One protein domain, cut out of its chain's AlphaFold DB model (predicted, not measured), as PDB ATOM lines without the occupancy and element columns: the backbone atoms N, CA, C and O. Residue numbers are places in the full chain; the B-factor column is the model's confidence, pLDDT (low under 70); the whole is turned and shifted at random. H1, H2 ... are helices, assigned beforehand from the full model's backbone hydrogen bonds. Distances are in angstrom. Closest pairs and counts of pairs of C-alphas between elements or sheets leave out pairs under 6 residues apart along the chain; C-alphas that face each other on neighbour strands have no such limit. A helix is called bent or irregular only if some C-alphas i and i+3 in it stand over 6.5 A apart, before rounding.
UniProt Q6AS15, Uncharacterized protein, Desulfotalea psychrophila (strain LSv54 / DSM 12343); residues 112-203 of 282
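AT A GLANCE: This is residues 112 to 203 of the 282 residues of an uncharacterized protein of Desulfotalea psychrophila (strain LSv54 / DSM 12343) (UniProt Q6AS15). The chain is wound in stacked helical turns: H1, H3, H5 and H7 form one row, in which neighbours run the same way, and H2, H4 and H6 form a second row packed along it and running back. The stacking from H1 to H7 makes the long axis, and the C-alphas span 35 by 22 by 18 A, an elongated outline. Inside this stack H2, H3, H4 and H5 form an up-and-down bundle, each helix running against the one before it. The printed part has 92 residues with seven named helices, H1 to H7 in order along the chain, and no named strand; the class is all helix. It is compact, with a radius of gyration of the C-alphas of 12.2 A.

HOW THE PARTS SIT: H1, residues 113 to 118, touches H3, residues 137 to 147, the same way at a shallow tilt of 27 degrees; their closest C-alphas, of Val 116 and Leu 140, are 6.5 A apart. H2, residues 121 to 130, is only just apart from H1, at 8.0 A. H2 and H3 form a helical hairpin, with a shallow tilt of 29 degrees and Ser 121 and Leu 144 as the closest C-alphas, 5.6 A. H2 touches H4, residues 149 to 158, the same way, closest at the C-alphas of Ser 121 and Cys 151, 6.6 A. H3 and H4 touch only at the corner by their link, at the C-alphas of Ala 145 and Ala 152, 5.3 A. H3 touches H5, residues 165 to 175, the same way at a steep tilt of 42 degrees, with 16 pairs of C-alphas within 8 A; the closest are those of Ala 145 and Met 172, 5.0 A. H4 and H5 form a hairpin with a shallow tilt of 19 degrees, closest at the C-alphas of Ile 156 and Ala 165, 5.5 A. H6, residues 177 to 184, forms a hairpin with H5, closest at the C-alphas of Phe 173 and Ala 180, 5.5 A, and only just touches H4, with 3 pairs of C-alphas within 8 A, the closest those of Tyr 153 and Leu 183, 7.6 A. H7, residues 193 to 202, touches H5 the same way at a shallow tilt of 25 degrees, closest at the C-alphas of Gln 170 and Gly 199, 5.2 A. In H2 to H7 every O i to N i+4 pair is within hydrogen-bond range; in H1 0 of 2 are, beside 2 of 3 O i to N i+3 pairs.

IN THESE COORDINATES: H1 begins at C-alpha 113, (197.828, 181.884, 203.104), and is irregular, but only just: C-alphas 114 and 117 are 6.7 A apart. H3 and H5, the longest with 11 residues each, measure 15.2 and 15.3 A from first to last C-alpha; H2 and H7 measure 14.2 A, H4 14.1 A, H6 10.3 A and H1 10.0 A. H7 ends at C-alpha 202, (178.852, 166.140, 194.404).

THE WHOLE: The two C-alphas farthest apart, of Asp 114 and Gly 189, are 37.1 A apart. The printed part has no cut and no long link. The mean pLDDT of the printed part is 91.5, and no printed residue is under 70.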
ATOM      1  N   GLU A 112     200.222 183.113 207.137       91.56
ATOM      2  CA  GLU A 112     199.764 183.708 205.883       91.56
ATOM      3  C   GLU A 112     199.359 182.592 204.911       91.56
ATOM      4  O   GLU A 112     199.899 181.488 204.965       91.56
ATOM      5  N   GLU A 113     198.408 182.876 204.021       88.75
ATOM      6  CA  GLU A 113     197.828 181.884 203.104       88.75
ATOM      7  C   GLU A 113     198.889 181.195 202.231       88.75
ATOM      8  O   GLU A 113     198.850 179.978 202.066       88.75
ATOM      9  N   ASP A 114     199.894 181.947 201.774       88.75
ATOM     10  CA  ASP A 114     200.986 181.433 200.940       88.75
ATOM     11  C   ASP A 114     201.834 180.357 201.639       88.75
ATOM     12  O   ASP A 114     202.470 179.562 200.953       88.75
ATOM     13  N   TYR A 115     201.832 180.301 202.977       89.81
ATOM     14  CA  TYR A 115     202.572 179.301 203.753       89.81
ATOM     15  C   TYR A 115     201.768 178.038 204.062       89.81
ATOM     16  O   TYR A 115     202.348 177.067 204.542       89.81
ATOM     17  N   VAL A 116     200.453 178.024 203.816       89.44
ATOM     18  CA  VAL A 116     199.603 176.857 204.120       89.44
ATOM     19  C   VAL A 116     200.074 175.628 203.336       89.44
ATOM     20  O   VAL A 116     200.184 174.546 203.908       89.44
ATOM     21  N   ASN A 117     200.466 175.823 202.075       86.75
ATOM     22  CA  ASN A 117     200.946 174.760 201.190       86.75
ATOM     23  C   ASN A 117     202.323 174.179 201.586       86.75
ATOM     24  O   ASN A 117     202.732 173.154 201.038       86.75
ATOM     25  N   GLU A 118     203.044 174.823 202.510       89.75
ATOM     26  CA  GLU A 118     204.329 174.350 203.036       89.75
ATOM     27  C   GLU A 118     204.156 173.534 204.328       89.75
ATOM     28  O   GLU A 118     205.122 172.945 204.819       89.75
ATOM     29  N   LEU A 119     202.948 173.503 204.902       94.25
ATOM     30  CA  LEU A 119     202.675 172.788 206.142       94.25
ATOM     31  C   LEU A 119     202.484 171.289 205.900       94.25
ATOM     32  O   LEU A 119     201.900 170.854 204.909       94.25
ATOM     33  N   SER A 120     202.940 170.486 206.858       94.44
ATOM     34  CA  SER A 120     202.640 169.056 206.892       94.44
ATOM     35  C   SER A 120     201.189 168.805 207.315       94.44
ATOM     36  O   SER A 120     200.580 169.618 208.017       94.44
ATOM     37  N   SER A 121     200.643 167.643 206.947       94.94
ATOM     38  CA  SER A 121     199.290 167.228 207.343       94.94
ATOM     39  C   SER A 121     199.105 167.227 208.863       94.94
ATOM     40  O   SER A 121     198.100 167.736 209.353       94.94
ATOM     41  N   THR A 122     200.111 166.773 209.622       93.75
ATOM     42  CA  THR A 122     200.112 166.818 211.094       93.75
ATOM     43  C   THR A 122     199.968 168.239 211.629       93.75
ATOM     44  O   THR A 122     199.173 168.478 212.538       93.75
ATOM     45  N   VAL A 123     200.699 169.204 211.062       96.06
ATOM     46  CA  VAL A 123     200.588 170.600 211.497       96.06
ATOM     47  C   VAL A 123     199.203 171.152 211.187       96.06
ATOM     48  O   VAL A 123     198.585 171.772 212.050       96.06
ATOM     49  N   ILE A 124     198.700 170.912 209.978       96.44
ATOM     50  CA  ILE A 124     197.382 171.388 209.560       96.44
ATOM     51  C   ILE A 124     196.287 170.813 210.474       96.44
ATOM     52  O   ILE A 124     195.458 171.570 210.984       96.44
ATOM     53  N   ALA A 125     196.313 169.503 210.734       95.25
ATOM     54  CA  ALA A 125     195.364 168.832 211.618       95.25
ATOM     55  C   ALA A 125     195.411 169.402 213.045       95.25
ATOM     56  O   ALA A 125     194.365 169.727 213.611       95.25
ATOM     57  N   TYR A 126     196.613 169.621 213.592       95.38
ATOM     58  CA  TYR A 126     196.783 170.242 214.907       95.38
ATOM     59  C   TYR A 126     196.166 171.646 214.964       95.38
ATOM     60  O   TYR A 126     195.497 171.996 215.944       95.38
ATOM     61  N   ILE A 127     196.368 172.456 213.915       95.62
ATOM     62  CA  ILE A 127     195.800 173.806 213.838       95.62
ATOM     63  C   ILE A 127     194.272 173.742 213.827       95.62
ATOM     64  O   ILE A 127     193.640 174.418 214.633       95.62
ATOM     65  N   LEU A 128     193.679 172.904 212.971       95.00
ATOM     66  CA  LEU A 128     192.221 172.751 212.878       95.00
ATOM     67  C   LEU A 128     191.594 172.240 214.185       95.00
ATOM     68  O   LEU A 128     190.471 172.614 214.512       95.00
ATOM     69  N   GLN A 129     192.314 171.407 214.937       93.81
ATOM     70  CA  GLN A 129     191.870 170.885 216.228       93.81
ATOM     71  C   GLN A 129     191.929 171.941 217.337       93.81
ATOM     72  O   GLN A 129     190.993 172.093 218.122       93.81
ATOM     73  N   THR A 130     193.054 172.645 217.437       92.44
ATOM     74  CA  THR A 130     193.359 173.505 218.590       92.44
ATOM     75  C   THR A 130     192.863 174.937 218.393       92.44
ATOM     76  O   THR A 130     192.635 175.658 219.364       92.44
ATOM     77  N   MET A 131     192.691 175.358 217.139       93.56
ATOM     78  CA  MET A 131     192.306 176.713 216.741       93.56
ATOM     79  C   MET A 131     191.112 176.657 215.770       93.56
ATOM     80  O   MET A 131     191.249 176.993 214.592       93.56
ATOM     81  N   PRO A 132     189.918 176.243 216.235       90.31
ATOM     82  CA  PRO A 132     188.750 176.049 215.369       90.31
ATOM     83  C   PRO A 132     188.210 177.349 214.739       90.31
ATOM     84  O   PRO A 132     187.394 177.329 213.821       90.31
ATOM     85  N   ASP A 133     188.640 178.509 215.233       94.12
ATOM     86  CA  ASP A 133     188.316 179.832 214.700       94.12
ATOM     87  C   ASP A 133     189.460 180.436 213.865       94.12
ATOM     88  O   ASP A 133     189.450 181.634 213.567       94.12
ATOM     89  N   HIS A 134     190.447 179.625 213.466       95.12
ATOM     90  CA  HIS A 134     191.569 180.092 212.660       95.12
ATOM     91  C   HIS A 134     191.073 180.748 211.353       95.12
ATOM     92  O   HIS A 134     190.261 180.151 210.632       95.12
ATOM     93  N   PRO A 135     191.579 181.946 210.983       94.31
ATOM     94  CA  PRO A 135     191.100 182.689 209.811       94.31
ATOM     95  C   PRO A 135     191.301 181.937 208.489       94.31
ATOM     96  O   PRO A 135     190.558 182.155 207.536       94.31
ATOM     97  N   LEU A 136     192.282 181.031 208.444       95.38
ATOM     98  CA  LEU A 136     192.578 180.177 207.290       95.38
ATOM     99  C   LEU A 136     192.017 178.753 207.410       95.38
ATOM    100  O   LEU A 136     192.431 177.882 206.654       95.38
ATOM    101  N   SER A 137     191.101 178.482 208.346       93.19
ATOM    102  CA  SER A 137     190.561 177.129 208.580       93.19
ATOM    103  C   SER A 137     190.028 176.453 207.311       93.19
ATOM    104  O   SER A 137     190.297 175.278 207.087       93.19
ATOM    105  N   SER A 138     189.352 177.191 206.427       91.06
ATOM    106  CA  SER A 138     188.881 176.648 205.146       91.06
ATOM    107  C   SER A 138     190.018 176.242 204.200       91.06
ATOM    108  O   SER A 138     189.913 175.218 203.532       91.06
ATOM    109  N   ALA A 139     191.095 177.032 204.127       93.19
ATOM    110  CA  ALA A 139     192.258 176.713 203.292       93.19
ATOM    111  C   ALA A 139     193.024 175.514 203.866       93.19
ATOM    112  O   ALA A 139     193.337 174.576 203.146       93.19
ATOM    113  N   LEU A 140     193.219 175.504 205.186       94.75
ATOM    114  CA  LEU A 140     193.816 174.398 205.930       94.75
ATOM    115  C   LEU A 140     193.035 173.090 205.729       94.75
ATOM    116  O   LEU A 140     193.628 172.063 205.425       94.75
ATOM    117  N   ALA A 141     191.703 173.119 205.838       92.38
ATOM    118  CA  ALA A 141     190.873 171.936 205.619       92.38
ATOM    119  C   ALA A 141     191.012 171.383 204.192       92.38
ATOM    120  O   ALA A 141     191.166 170.177 204.001       92.38
ATOM    121  N   ARG A 142     191.006 172.263 203.185       91.88
ATOM    122  CA  ARG A 142     191.211 171.864 201.789       91.88
ATOM    123  C   ARG A 142     192.576 171.211 201.581       91.88
ATOM    124  O   ARG A 142     192.647 170.136 200.989       91.88
ATOM    125  N   ASP A 143     193.635 171.833 202.087       93.06
ATOM    126  CA  ASP A 143     194.994 171.323 201.924       93.06
ATOM    127  C   ASP A 143     195.178 169.990 202.658       93.06
ATOM    128  O   ASP A 143     195.753 169.066 202.087       93.06
ATOM    129  N   LEU A 144     194.597 169.817 203.853       94.25
ATOM    130  CA  LEU A 144     194.617 168.531 204.557       94.25
ATOM    131  C   LEU A 144     193.995 167.413 203.709       94.25
ATOM    132  O   LEU A 144     194.614 166.368 203.513       94.25
ATOM    133  N   ALA A 145     192.800 167.651 203.160       92.62
ATOM    134  CA  ALA A 145     192.089 166.677 202.335       92.62
ATOM    135  C   ALA A 145     192.803 166.357 201.007       92.62
ATOM    136  O   ALA A 145     192.634 165.257 200.477       92.62
ATOM    137  N   SER A 146     193.589 167.299 200.473       89.31
ATOM    138  CA  SER A 146     194.329 167.129 199.218       89.31
ATOM    139  C   SER A 146     195.723 166.522 199.397       89.31
ATOM    140  O   SER A 146     196.202 165.849 198.485       89.31
ATOM    141  N   ILE A 147     196.412 166.809 200.502       90.50
ATOM    142  CA  ILE A 147     197.788 166.350 200.744       90.50
ATOM    143  C   ILE A 147     197.773 164.943 201.341       90.50
ATOM    144  O   ILE A 147     198.548 164.084 200.918       90.50
ATOM    145  N   ASP A 148     196.891 164.703 202.314       91.94
ATOM    146  CA  ASP A 148     196.877 163.476 203.104       91.94
ATOM    147  C   ASP A 148     195.453 163.111 203.534       91.94
ATOM    148  O   ASP A 148     194.980 163.427 204.628       91.94
ATOM    149  N   ILE A 149     194.757 162.404 202.645       91.12
ATOM    150  CA  ILE A 149     193.381 161.969 202.888       91.12
ATOM    151  C   ILE A 149     193.240 161.026 204.090       91.12
ATOM    152  O   ILE A 149     192.171 160.985 204.694       91.12
ATOM    153  N   ALA A 150     194.287 160.273 204.442       91.50
ATOM    154  CA  ALA A 150     194.250 159.411 205.619       91.50
ATOM    155  C   ALA A 150     194.239 160.267 206.888       91.50
ATOM    156  O   ALA A 150     193.369 160.087 207.731       91.50
ATOM    157  N   CYS A 151     195.104 161.283 206.959       92.75
ATOM    158  CA  CYS A 151     195.095 162.235 208.066       92.75
ATOM    159  C   CYS A 151     193.779 163.036 208.142       92.75
ATOM    160  O   CYS A 151     193.248 163.252 209.230       92.75
ATOM    161  N   ALA A 152     193.201 163.429 206.999       93.88
ATOM    162  CA  ALA A 152     191.880 164.065 206.961       93.88
ATOM    163  C   ALA A 152     190.774 163.146 207.511       93.88
ATOM    164  O   ALA A 152     189.900 163.599 208.251       93.88
ATOM    165  N   TYR A 153     190.821 161.858 207.164       92.25
ATOM    166  CA  TYR A 153     189.895 160.854 207.675       92.25
ATOM    167  C   TYR A 153     190.054 160.644 209.184       92.25
ATOM    168  O   TYR A 153     189.056 160.700 209.900       92.25
ATOM    169  N   ASP A 154     191.287 160.481 209.669       92.44
ATOM    170  CA  ASP A 154     191.582 160.332 211.098       92.44
ATOM    171  C   ASP A 154     191.066 161.544 211.889       92.44
ATOM    172  O   ASP A 154     190.410 161.385 212.915       92.44
ATOM    173  N   PHE A 155     191.239 162.761 211.358       93.19
ATOM    174  CA  PHE A 155     190.676 163.969 211.964       93.19
ATOM    175  C   PHE A 155     189.148 163.900 212.105       93.19
ATOM    176  O   PHE A 155     188.607 164.259 213.151       93.19
ATOM    177  N   ILE A 156     188.438 163.457 211.062       91.94
ATOM    178  CA  ILE A 156     186.972 163.333 211.085       91.94
ATOM    179  C   ILE A 156     186.535 162.280 212.111       91.94
ATOM    180  O   ILE A 156     185.569 162.512 212.833       91.94
ATOM    181  N   GLN A 157     187.258 161.162 212.201       90.56
ATOM    182  CA  GLN A 157     186.982 160.083 213.153       90.56
ATOM    183  C   GLN A 157     187.203 160.512 214.605       90.56
ATOM    184  O   GLN A 157     186.356 160.268 215.466       90.56
ATOM    185  N   ASP A 158     188.312 161.196 214.873       91.69
ATOM    186  CA  ASP A 158     188.660 161.644 216.219       91.69
ATOM    187  C   ASP A 158     187.806 162.842 216.666       91.69
ATOM    188  O   ASP A 158     187.587 163.047 217.864       91.69
ATOM    189  N   GLN A 159     187.314 163.650 215.718       90.56
ATOM    190  CA  GLN A 159     186.565 164.882 215.983       90.56
ATOM    191  C   GLN A 159     185.334 165.049 215.074       90.56
ATOM    192  O   GLN A 159     185.228 166.035 214.331       90.56
ATOM    193  N   PRO A 160     184.333 164.162 215.182       88.75
ATOM    194  CA  PRO A 160     183.170 164.161 214.288       88.75
ATOM    195  C   PRO A 160     182.283 165.413 214.425       88.75
ATOM    196  O   PRO A 160     181.582 165.802 213.487       88.75
ATOM    197  N   GLU A 161     182.340 166.070 215.587       89.50
ATOM    198  CA  GLU A 161     181.605 167.302 215.909       89.50
ATOM    199  C   GLU A 161     182.418 168.578 215.629       89.50
ATOM    200  O   GLU A 161     181.969 169.685 215.939       89.50
ATOM    201  N   SER A 162     183.627 168.454 215.068       90.06
ATOM    202  CA  SER A 162     184.427 169.617 214.694       90.06
ATOM    203  C   SER A 162     183.660 170.485 213.689       90.06
ATOM    204  O   SER A 162     183.098 169.952 212.725       90.06
ATOM    205  N   PRO A 163     183.690 171.827 213.821       90.75
ATOM    206  CA  PRO A 163     183.086 172.720 212.831       90.75
ATOM    207  C   PRO A 163     183.706 172.568 211.431       90.75
ATOM    208  O   PRO A 163     183.127 173.029 210.449       90.75
ATOM    209  N   HIS A 164     184.868 171.915 211.324       92.19
ATOM    210  CA  HIS A 164     185.571 171.676 210.066       92.19
ATOM    211  C   HIS A 164     185.292 170.300 209.454       92.19
ATOM    212  O   HIS A 164     185.601 170.106 208.279       92.19
ATOM    213  N   ALA A 165     184.690 169.363 210.196       91.56
ATOM    214  CA  ALA A 165     184.482 167.990 209.730       91.56
ATOM    215  C   ALA A 165     183.667 167.947 208.428       91.56
ATOM    216  O   ALA A 165     184.049 167.278 207.470       91.56
ATOM    217  N   ALA A 166     182.585 168.728 208.352       91.69
ATOM    218  CA  ALA A 166     181.752 168.781 207.157       91.69
ATOM    219  C   ALA A 166     182.517 169.304 205.926       91.69
ATOM    220  O   ALA A 166     182.424 168.733 204.839       91.69
ATOM    221  N   ALA A 167     183.310 170.368 206.096       91.75
ATOM    222  CA  ALA A 167     184.120 170.927 205.017       91.75
ATOM    223  C   ALA A 167     185.200 169.938 204.550       91.75
ATOM    224  O   ALA A 167     185.374 169.750 203.348       91.75
ATOM    225  N   LEU A 168     185.865 169.254 205.487       93.69
ATOM    226  CA  LEU A 168     186.854 168.219 205.184       93.69
ATOM    227  C   LEU A 168     186.252 167.069 204.377       93.69
ATOM    228  O   LEU A 168     186.816 166.696 203.352       93.69
ATOM    229  N   ILE A 169     185.084 166.557 204.780       93.44
ATOM    230  CA  ILE A 169     184.382 165.502 204.037       93.44
ATOM    231  C   ILE A 169     184.140 165.950 202.590       93.44
ATOM    232  O   ILE A 169     184.475 165.224 201.654       93.44
ATOM    233  N   GLN A 170     183.611 167.160 202.387       92.94
ATOM    234  CA  GLN A 170     183.356 167.687 201.043       92.94
ATOM    235  C   GLN A 170     184.637 167.795 200.204       92.94
ATOM    236  O   GLN A 170     184.651 167.369 199.047       92.94
ATOM    237  N   GLU A 171     185.727 168.301 200.782       92.69
ATOM    238  CA  GLU A 171     187.012 168.430 200.087       92.69
ATOM    239  C   GLU A 171     187.657 167.061 199.788       92.69
ATOM    240  O   GLU A 171     188.257 166.881 198.724       92.69
ATOM    241  N   MET A 172     187.464 166.050 200.647       94.19
ATOM    242  CA  MET A 172     187.893 164.667 200.382       94.19
ATOM    243  C   MET A 172     187.154 164.071 199.181       94.19
ATOM    244  O   MET A 172     187.782 163.473 198.305       94.19
ATOM    245  N   PHE A 173     185.829 164.249 199.100       93.81
ATOM    246  CA  PHE A 173     185.042 163.818 197.939       93.81
ATOM    247  C   PHE A 173     185.428 164.580 196.670       93.81
ATOM    248  O   PHE A 173     185.469 163.994 195.585       93.81
ATOM    249  N   HIS A 174     185.740 165.869 196.799       91.44
ATOM    250  CA  HIS A 174     186.197 166.680 195.682       91.44
ATOM    251  C   HIS A 174     187.550 166.197 195.141       91.44
ATOM    252  O   HIS A 174     187.687 166.027 193.929       91.44
ATOM    253  N   SER A 175     188.522 165.953 196.019       90.06
ATOM    254  CA  SER A 175     189.916 165.671 195.647       90.06
ATOM    255  C   SER A 175     190.149 164.195 195.311       90.06
ATOM    256  O   SER A 175     190.824 163.859 194.335       90.06
ATOM    257  N   HIS A 176     189.551 163.288 196.087       92.31
ATOM    258  CA  HIS A 176     189.811 161.850 196.027       92.31
ATOM    259  C   HIS A 176     188.529 161.019 196.227       92.31
ATOM    260  O   HIS A 176     188.440 160.225 197.169       92.31
ATOM    261  N   PRO A 177     187.555 161.104 195.301       92.50
ATOM    262  CA  PRO A 177     186.230 160.504 195.473       92.50
ATOM    263  C   PRO A 177     186.270 158.993 195.730       92.50
ATOM    264  O   PRO A 177     185.491 158.482 196.520       92.50
ATOM    265  N   ASN A 178     187.209 158.262 195.121       91.50
ATOM    266  CA  ASN A 178     187.373 156.830 195.385       91.50
ATOM    267  C   ASN A 178     187.697 156.521 196.841       91.50
ATOM    268  O   ASN A 178     187.095 155.629 197.428       91.50
ATOM    269  N   ILE A 179     188.697 157.210 197.383       89.00
ATOM    270  CA  ILE A 179     189.199 156.933 198.724       89.00
ATOM    271  C   ILE A 179     188.171 157.431 199.739       89.00
ATOM    272  O   ILE A 179     187.835 156.686 200.650       89.00
ATOM    273  N   ALA A 180     187.591 158.615 199.515       88.62
ATOM    274  CA  ALA A 180     186.521 159.155 200.348       88.62
ATOM    275  C   ALA A 180     185.331 158.190 200.445       88.62
ATOM    276  O   ALA A 180     184.924 157.842 201.548       88.62
ATOM    277  N   VAL A 181     184.831 157.684 199.309       92.19
ATOM    278  CA  VAL A 181     183.744 156.691 199.294       92.19
ATOM    279  C   VAL A 181     184.131 155.438 200.075       92.19
ATOM    280  O   VAL A 181     183.355 154.973 200.896       92.19
ATOM    281  N   LEU A 182     185.321 154.883 199.830       87.88
ATOM    282  CA  LEU A 182     185.734 153.617 200.441       87.88
ATOM    283  C   LEU A 182     186.033 153.724 201.937       87.88
ATOM    284  O   LEU A 182     185.836 152.746 202.645       87.88
ATOM    285  N   LEU A 183     186.522 154.867 202.413       85.31
ATOM    286  CA  LEU A 183     186.732 155.096 203.841       85.31
ATOM    287  C   LEU A 183     185.398 155.345 204.549       85.31
ATOM    288  O   LEU A 183     185.139 154.785 205.604       85.31
ATOM    289  N   LEU A 184     184.516 156.137 203.937       80.25
ATOM    290  CA  LEU A 184     183.264 156.558 204.568       80.25
ATOM    291  C   LEU A 184     182.109 155.564 204.372       80.25
ATOM    292  O   LEU A 184     181.062 155.724 204.998       80.25
ATOM    293  N   GLN A 185     182.282 154.516 203.556       84.62
ATOM    294  CA  GLN A 185     181.279 153.453 203.404       84.62
ATOM    295  C   GLN A 185     181.007 152.703 204.715       84.62
ATOM    296  O   GLN A 185     179.896 152.221 204.927       84.62
ATOM    297  N   GLU A 186     182.012 152.593 205.590       79.44
ATOM    298  CA  GLU A 186     181.904 151.879 206.870       79.44
ATOM    299  C   GLU A 186     181.213 152.740 207.946       79.44
ATOM    300  O   GLU A 186     180.802 152.237 208.987       79.44
ATOM    301  N   GLU A 187     180.977 154.018 207.640       80.88
ATOM    302  CA  GLU A 187     180.648 155.074 208.596       80.88
ATOM    303  C   GLU A 187     179.265 155.692 208.340       80.88
ATOM    304  O   GLU A 187     179.007 156.869 208.583       80.88
ATOM    305  N   LEU A 188     178.304 154.885 207.882       77.81
ATOM    306  CA  LEU A 188     176.918 155.338 207.681       77.81
ATOM    307  C   LEU A 188     176.178 155.686 208.993       77.81
ATOM    308  O   LEU A 188     175.068 156.215 208.949       77.81
ATOM    309  N   GLY A 189     176.780 155.409 210.155       83.12
ATOM    310  CA  GLY A 189     176.318 155.860 211.475       83.12
ATOM    311  C   GLY A 189     176.939 157.181 211.952       83.12
ATOM    312  O   GLY A 189     176.630 157.619 213.060       83.12
ATOM    313  N   HIS A 190     177.814 157.799 211.156       86.00
ATOM    314  CA  HIS A 190     178.579 158.983 211.538       86.00
ATOM    315  C   HIS A 190     177.684 160.227 211.739       86.00
ATOM    316  O   HIS A 190     176.736 160.422 210.971       86.00
ATOM    317  N   PRO A 191     177.984 161.133 212.696       90.12
ATOM    318  CA  PRO A 191     177.193 162.354 212.912       90.12
ATOM    319  C   PRO A 191     177.041 163.235 211.663       90.12
ATOM    320  O   PRO A 191     176.000 163.850 211.443       90.12
ATOM    321  N   GLN A 192     178.054 163.227 210.794       90.44
ATOM    322  CA  GLN A 192     178.074 163.946 209.514       90.44
ATOM    323  C   GLN A 192     177.543 163.122 208.323       90.44
ATOM    324  O   GLN A 192     177.888 163.414 207.179       90.44
ATOM    325  N   VAL A 193     176.720 162.086 208.541       91.94
ATOM    326  CA  VAL A 193     176.211 161.216 207.458       91.94
ATOM    327  C   VAL A 193     175.545 162.002 206.324       91.94
ATOM    328  O   VAL A 193     175.764 161.696 205.155       91.94
ATOM    329  N   ALA A 194     174.805 163.070 206.640       92.62
ATOM    330  CA  ALA A 194     174.198 163.936 205.628       92.62
ATOM    331  C   ALA A 194     175.254 164.549 204.693       92.62
ATOM    332  O   ALA A 194     175.097 164.512 203.476       92.62
ATOM    333  N   THR A 195     176.367 165.028 205.251       93.69
ATOM    334  CA  THR A 195     177.478 165.587 204.477       93.69
ATOM    335  C   THR A 195     178.203 164.524 203.654       93.69
ATOM    336  O   THR A 195     178.627 164.809 202.538       93.69
ATOM    337  N   ILE A 196     178.307 163.284 204.147       93.38
ATOM    338  CA  ILE A 196     178.849 162.162 203.364       93.38
ATOM    339  C   ILE A 196     177.990 161.936 202.115       93.38
ATOM    340  O   ILE A 196     178.519 161.873 201.004       93.38
ATOM    341  N   PHE A 197     176.662 161.887 202.269       94.38
ATOM    342  CA  PHE A 197     175.746 161.776 201.132       94.38
ATOM    343  C   PHE A 197     175.872 162.968 200.182       94.38
ATOM    344  O   PHE A 197     176.012 162.767 198.979       94.38
ATOM    345  N   GLU A 198     175.882 164.201 200.691       94.81
ATOM    346  CA  GLU A 198     176.105 165.395 199.865       94.81
ATOM    347  C   GLU A 198     177.400 165.291 199.046       94.81
ATOM    348  O   GLU A 198     177.397 165.614 197.858       94.81
ATOM    349  N   GLY A 199     178.478 164.780 199.651       94.12
ATOM    350  CA  GLY A 199     179.752 164.526 198.980       94.12
ATOM    351  C   GLY A 199     179.640 163.486 197.862       94.12
ATOM    352  O   GLY A 199     180.142 163.718 196.762       94.12
ATOM    353  N   ILE A 200     178.903 162.390 198.084       95.12
ATOM    354  CA  ILE A 200     178.579 161.405 197.036       95.12
ATOM    355  C   ILE A 200     177.851 162.089 195.871       95.12
ATOM    356  O   ILE A 200     178.278 161.953 194.725       95.12
ATOM    357  N   TYR A 201     176.807 162.876 196.153       95.88
ATOM    358  CA  TYR A 201     176.047 163.603 195.125       95.88
ATOM    359  C   TYR A 201     176.841 164.717 194.434       95.88
ATOM    360  O   TYR A 201     176.427 165.195 193.370       95.88
ATOM    361  N   ALA A 202     177.967 165.149 195.000       95.31
ATOM    362  CA  ALA A 202     178.852 166.140 194.404       95.31
ATOM    363  C   ALA A 202     179.774 165.554 193.316       95.31
ATOM    364  O   ALA A 202     180.335 166.323 192.529       95.31
ATOM    365  N   ILE A 203     179.884 164.225 193.185       95.12
ATOM    366  CA  ILE A 203     180.715 163.557 192.167       95.12
ATOM    367  C   ILE A 203     180.048 163.655 190.780       95.12
ATOM    368  O   ILE A 203     179.461 162.705 190.262       95.12
TER     369      ILE A 203